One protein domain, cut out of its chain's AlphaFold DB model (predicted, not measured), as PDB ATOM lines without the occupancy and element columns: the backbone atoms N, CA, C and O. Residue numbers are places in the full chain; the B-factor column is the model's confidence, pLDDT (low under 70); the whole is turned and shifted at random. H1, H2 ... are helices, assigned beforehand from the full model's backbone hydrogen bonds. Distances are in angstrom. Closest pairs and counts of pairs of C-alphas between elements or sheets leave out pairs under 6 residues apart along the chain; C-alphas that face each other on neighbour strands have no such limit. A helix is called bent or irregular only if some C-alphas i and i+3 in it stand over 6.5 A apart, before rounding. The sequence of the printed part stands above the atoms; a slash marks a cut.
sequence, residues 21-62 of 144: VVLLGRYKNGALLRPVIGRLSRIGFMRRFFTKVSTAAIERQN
ATOM      1  N   VAL A  21     192.231 114.167 150.021       80.25
ATOM      2  CA  VAL A  21     191.399 113.584 151.093       80.25
ATOM      3  C   VAL A  21     190.947 112.165 150.746       80.25
ATOM      4  O   VAL A  21     191.045 111.272 151.589       80.25
ATOM      5  N   VAL A  22     190.487 111.931 149.515       81.69
ATOM      6  CA  VAL A  22     190.074 110.597 149.048       81.69
ATOM      7  C   VAL A  22     191.262 109.634 149.038       81.69
ATOM      8  O   VAL A  22     191.141 108.503 149.512       81.69
ATOM      9  N   LEU A  23     192.424 110.091 148.565       81.00
ATOM     10  CA  LEU A  23     193.652 109.302 148.519       81.00
ATOM     11  C   LEU A  23     194.140 108.947 149.931       81.00
ATOM     12  O   LEU A  23     194.414 107.782 150.210       81.00
ATOM     13  N   LEU A  24     194.164 109.914 150.856       74.38
ATOM     14  CA  LEU A  24     194.506 109.684 152.265       74.38
ATOM     15  C   LEU A  24     193.477 108.807 152.990       74.38
ATOM     16  O   LEU A  24     193.840 108.097 153.925       74.38
ATOM     17  N   GLY A  25     192.205 108.854 152.590       68.56
ATOM     18  CA  GLY A  25     191.156 107.993 153.139       68.56
ATOM     19  C   GLY A  25     191.275 106.546 152.688       68.56
ATOM     20  O   GLY A  25     191.075 105.630 153.483       68.56
ATOM     21  N   ARG A  26     191.669 106.338 151.432       76.69
ATOM     22  CA  ARG A  26     191.959 105.016 150.868       76.69
ATOM     23  C   ARG A  26     193.273 104.446 151.404       76.69
ATOM     24  O   ARG A  26     193.374 103.241 151.619       76.69
ATOM     25  N   TYR A  27     194.264 105.292 151.671       75.38
ATOM     26  CA  TYR A  27     195.548 104.854 152.203       75.38
ATOM     27  C   TYR A  27     195.446 104.481 153.693       75.38
ATOM     28  O   TYR A  27     195.142 105.313 154.549       75.38
ATOM     29  N   LYS A  28     195.714 103.207 154.021       69.31
ATOM     30  CA  LYS A  28     195.709 102.663 155.398       69.31
ATOM     31  C   LYS A  28     194.408 102.946 156.178       69.31
ATOM     32  O   LYS A  28     194.468 103.342 157.343       69.31
ATOM     33  N   ASN A  29     193.239 102.767 155.552       64.62
ATOM     34  CA  ASN A  29     191.917 102.965 156.178       64.62
ATOM     35  C   ASN A  29     191.725 104.351 156.834       64.62
ATOM     36  O   ASN A  29     191.106 104.472 157.893       64.62
ATOM     37  N   GLY A  30     192.298 105.412 156.255       62.81
ATOM     38  CA  GLY A  30     192.152 106.769 156.784       62.81
ATOM     39  C   GLY A  30     192.929 107.025 158.078       62.81
ATOM     40  O   GLY A  30     192.617 107.971 158.809       62.81
ATOM     41  N   ALA A  31     193.964 106.228 158.373       70.81
ATOM     42  CA  ALA A  31     194.829 106.432 159.536       70.81
ATOM     43  C   ALA A  31     195.435 107.848 159.587       70.81
ATOM     44  O   ALA A  31     195.563 108.414 160.672       70.81
ATOM     45  N   LEU A  32     195.742 108.450 158.429       66.69
ATOM     46  CA  LEU A  32     196.218 109.838 158.340       66.69
ATOM     47  C   LEU A  32     195.096 110.886 158.397       66.69
ATOM     48  O   LEU A  32     195.356 112.021 158.789       66.69
ATOM     49  N   LEU A  33     193.851 110.531 158.071       66.00
ATOM     50  CA  LEU A  33     192.720 111.457 158.185       66.00
ATOM     51  C   LEU A  33     192.324 111.692 159.645       66.00
ATOM     52  O   LEU A  33     191.976 112.814 160.010       66.00
ATOM     53  N   ARG A  34     192.424 110.667 160.501       66.94
ATOM     54  CA  ARG A  34     192.108 110.760 161.939       66.94
ATOM     55  C   ARG A  34     192.787 111.952 162.646       66.94
ATOM     56  O   ARG A  34     192.068 112.733 163.272       66.94
ATOM     57  N   PRO A  35     194.118 112.162 162.557       73.56
ATOM     58  CA  PRO A  35     194.767 113.306 163.198       73.56
ATOM     59  C   PRO A  35     194.416 114.646 162.544       73.56
ATOM     60  O   PRO A  35     194.348 115.653 163.247       73.56
ATOM     61  N   VAL A  36     194.156 114.685 161.234       74.62
ATOM     62  CA  VAL A  36     193.754 115.918 160.533       74.62
ATOM     63  C   VAL A  36     192.371 116.365 160.997       74.62
ATOM     64  O   VAL A  36     192.204 117.511 161.406       74.62
ATOM     65  N   ILE A  37     191.406 115.445 161.035       68.62
ATOM     66  CA  ILE A  37     190.057 115.697 161.552       68.62
ATOM     67  C   ILE A  37     190.122 116.080 163.035       68.62
ATOM     68  O   ILE A  37     189.447 117.014 163.455       68.62
ATOM     69  N   GLY A  38     190.981 115.422 163.821       70.38
ATOM     70  CA  GLY A  38     191.219 115.762 165.226       70.38
ATOM     71  C   GLY A  38     191.820 117.158 165.443       70.38
ATOM     72  O   GLY A  38     191.527 117.810 166.444       70.38
ATOM     73  N   ARG A  39     192.647 117.653 164.514       76.44
ATOM     74  CA  ARG A  39     193.146 119.038 164.540       76.44
ATOM     75  C   ARG A  39     192.076 120.025 164.087       76.44
ATOM     76  O   ARG A  39     191.906 121.058 164.727       76.44
ATOM     77  N   LEU A  40     191.323 119.691 163.042       73.50
ATOM     78  CA  LEU A  40     190.268 120.543 162.502       73.50
ATOM     79  C   LEU A  40     189.089 120.687 163.478       73.50
ATOM     80  O   LEU A  40     188.501 121.758 163.587       73.50
ATOM     81  N   SER A  41     188.785 119.645 164.256       69.38
ATOM     82  CA  SER A  41     187.734 119.661 165.281       69.38
ATOM     83  C   SER A  41     188.072 120.511 166.510       69.38
ATOM     84  O   SER A  41     187.171 120.817 167.296       69.38
ATOM     85  N   ARG A  42     189.328 120.963 166.670       72.25
ATOM     86  CA  ARG A  42     189.669 122.007 167.657       72.25
ATOM     87  C   ARG A  42     189.061 123.355 167.291       72.25
ATOM     88  O   ARG A  42     188.843 124.180 168.174       72.25
ATOM     89  N   ILE A  43     188.766 123.582 166.013       80.44
ATOM     90  CA  ILE A  43     188.097 124.796 165.561       80.44
ATOM     91  C   ILE A  43     186.631 124.698 165.995       80.44
ATOM     92  O   ILE A  43     185.881 123.837 165.529       80.44
ATOM     93  N   GLY A  44     186.209 125.585 166.901       74.12
ATOM     94  CA  GLY A  44     184.882 125.525 167.525       74.12
ATOM     95  C   GLY A  44     183.720 125.529 166.525       74.12
ATOM     96  O   GLY A  44     182.727 124.831 166.734       74.12
ATOM     97  N   PHE A  45     183.857 126.249 165.406       83.06
ATOM     98  CA  PHE A  45     182.874 126.235 164.319       83.06
ATOM     99  C   PHE A  45     182.747 124.849 163.673       83.06
ATOM    100  O   PHE A  45     181.638 124.334 163.530       83.06
ATOM    101  N   MET A  46     183.874 124.207 163.360       76.56
ATOM    102  CA  MET A  46     183.878 122.902 162.708       76.56
ATOM    103  C   MET A  46     183.293 121.819 163.620       76.56
ATOM    104  O   MET A  46     182.516 120.980 163.172       76.56
ATOM    105  N   ARG A  47     183.583 121.882 164.927       72.56
ATOM    106  CA  ARG A  47     182.969 120.993 165.926       72.56
ATOM    107  C   ARG A  47     181.446 121.117 165.932       72.56
ATOM    108  O   ARG A  47     180.756 120.106 165.881       72.56
ATOM    109  N   ARG A  48     180.917 122.348 165.948       80.75
ATOM    110  CA  ARG A  48     179.465 122.598 165.895       80.75
ATOM    111  C   ARG A  48     178.848 122.074 164.598       80.75
ATOM    112  O   ARG A  48     177.767 121.494 164.647       80.75
ATOM    113  N   PHE A  49     179.528 122.253 163.467       80.94
ATOM    114  CA  PHE A  49     179.069 121.751 162.174       80.94
ATOM    115  C   PHE A  49     179.003 120.218 162.150       80.94
ATOM    116  O   PHE A  49     177.947 119.658 161.864       80.94
ATOM    117  N   PHE A  50     180.080 119.537 162.549       75.50
ATOM    118  CA  PHE A  50     180.111 118.075 162.608       75.50
ATOM    119  C   PHE A  50     179.073 117.502 163.572       75.50
ATOM    120  O   PHE A  50     178.397 116.537 163.222       75.50
ATOM    121  N   THR A  51     178.894 118.105 164.753       77.69
ATOM    122  CA  THR A  51     177.846 117.669 165.684       77.69
ATOM    123  C   THR A  51     176.464 117.793 165.049       77.69
ATOM    124  O   THR A  51     175.713 116.831 165.108       77.69
ATOM    125  N   LYS A  52     176.148 118.914 164.383       80.38
ATOM    126  CA  LYS A  52     174.846 119.111 163.720       80.38
ATOM    127  C   LYS A  52     174.589 118.111 162.595       80.38
ATOM    128  O   LYS A  52     173.492 117.573 162.496       80.38
ATOM    129  N   VAL A  53     175.590 117.866 161.751       78.69
ATOM    130  CA  VAL A  53     175.471 116.905 160.645       78.69
ATOM    131  C   VAL A  53     175.283 115.492 161.191       78.69
ATOM    132  O   VAL A  53     174.407 114.767 160.731       78.69
ATOM    133  N   SER A  54     176.053 115.121 162.219       72.88
ATOM    134  CA  SER A  54     175.938 113.813 162.859       72.88
ATOM    135  C   SER A  54     174.580 113.618 163.529       72.88
ATOM    136  O   SER A  54     173.988 112.557 163.369       72.88
ATOM    137  N   THR A  55     174.066 114.614 164.256       76.12
ATOM    138  CA  THR A  55     172.751 114.505 164.903       76.12
ATOM    139  C   THR A  55     171.634 114.420 163.872       76.12
ATOM    140  O   THR A  55     170.773 113.561 164.002       76.12
ATOM    141  N   ALA A  56     171.690 115.221 162.804       77.50
ATOM    142  CA  ALA A  56     170.681 115.198 161.745       77.50
ATOM    143  C   ALA A  56     170.670 113.876 160.957       77.50
ATOM    144  O   ALA A  56     169.611 113.406 160.545       77.50
ATOM    145  N   ALA A  57     171.836 113.262 160.745       80.12
ATOM    146  CA  ALA A  57     171.923 111.948 160.114       80.12
ATOM    147  C   ALA A  57     171.319 110.854 161.010       80.12
ATOM    148  O   ALA A  57     170.539 110.035 160.529       80.12
ATOM    149  N   ILE A  58     171.630 110.881 162.311       80.00
ATOM    150  CA  ILE A  58     171.122 109.901 163.277       80.00
ATOM    151  C   ILE A  58     169.610 110.052 163.473       80.00
ATOM    152  O   ILE A  58     168.903 109.053 163.461       80.00
ATOM    153  N   GLU A  59     169.096 111.278 163.580       82.69
ATOM    154  CA  GLU A  59     167.653 111.542 163.698       82.69
ATOM    155  C   GLU A  59     166.857 110.990 162.510       82.69
ATOM    156  O   GLU A  59     165.757 110.477 162.698       82.69
ATOM    157  N   ARG A  60     167.417 111.052 161.295       82.56
ATOM    158  CA  ARG A  60     166.782 110.497 160.090       82.56
ATOM    159  C   ARG A  60     166.800 108.973 160.042       82.56
ATOM    160  O   ARG A  60     165.892 108.386 159.469       82.56
ATOM    161  N   GLN A  61     167.846 108.349 160.575       81.00
ATOM    162  CA  GLN A  61     168.026 106.898 160.505       81.00
ATOM    163  C   GLN A  61     167.337 106.177 161.661       81.00
ATOM    164  O   GLN A  61     166.769 105.107 161.460       81.00
ATOM    165  N   ASN A  62     167.401 106.737 162.869       84.62
ATOM    166  CA  ASN A  62     166.892 106.086 164.066       84.62
ATOM    167  C   ASN A  62     166.512 107.130 165.142       84.62
ATOM    168  O   ASN A  62     167.368 107.574 165.918       84.62
TER     169      ASN A  62
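This is residues 21 to 62 of the 144 residues of an uncharacterized protein of Thermoleophilia bacterium (UniProt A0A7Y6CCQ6). Picture a wide, open V: the long helix H3 is one arm, the shorter H2 is the other, and the tight turn of residues 41 to 43 joins them at the point. H1, a short and uneven helix, makes a corner with H2 at the far end of that arm, away from H3, while residues 51 to 62 stick out free at the other end. The printed part has 42 residues with three named helices, in the order H1, H2, H3, and no named strand; its class is all helix. The whole is loose, with a radius of gyration of the C-alphas of 12.5 A, and flat in outline, spanning 31 by 25 by 12 A.

Begin with the longest helix, H3, residues 44 to 61, which touches no helix. Look back along the chain to H2, residues 33 to 40: it is close to H3 but not clearly touching, and their closest C-alphas, those of Leu 40 and Met 46, are 6.8 A apart. The lines of H2 and H3 stand at a steep tilt of 56 degrees, and the two run opposite ways. Next find H1, residues 21 to 30; it only just touches H2, with 3 pairs of C-alphas within 8 A, the closest being those of Gly 25 and Leu 33 at 6.3 A. H1 and H2 also run opposite ways at a steep tilt of 56 degrees. H1 and H3 are apart. In the backbones of H2 and H3 every O i to N i+4 pair is within hydrogen-bond range; in H1 it is 3 of 6, beside 4 of 7 O i to N i+3 pairs.

Find C-alpha 44 at (184.882, 125.525, 167.525); from there H3 runs 26.1 A to C-alpha 61 at (168.026, 106.898, 160.505). H2 runs 10.4 A from C-alpha 33 to C-alpha 40. Find C-alpha 21 at (191.399, 113.584, 151.093), where H1 begins; its first and last C-alphas are 8.9 A apart. H1 is irregular: the C-alphas of Gly 25 and Lys 28 are 7.4 A apart, against about 5 A in a regular helix.

The two C-alphas farthest apart, those of Leu 23 and Asn 62, are 31.1 A from each other. Without residues 51 to 62, the body of 30 residues spans 28 by 13 by 9 A. The printed part has no cut, and the links from H1 to H2 and from H2 to H3 are tight, with 2 and 3 residues between the helices. In the B-factor column of this predicted model the mean pLDDT of the printed part is 75.3; look for values under 70 at residue 25, residues 28 to 30, residues 32 to 34, residue 37 and residue 41.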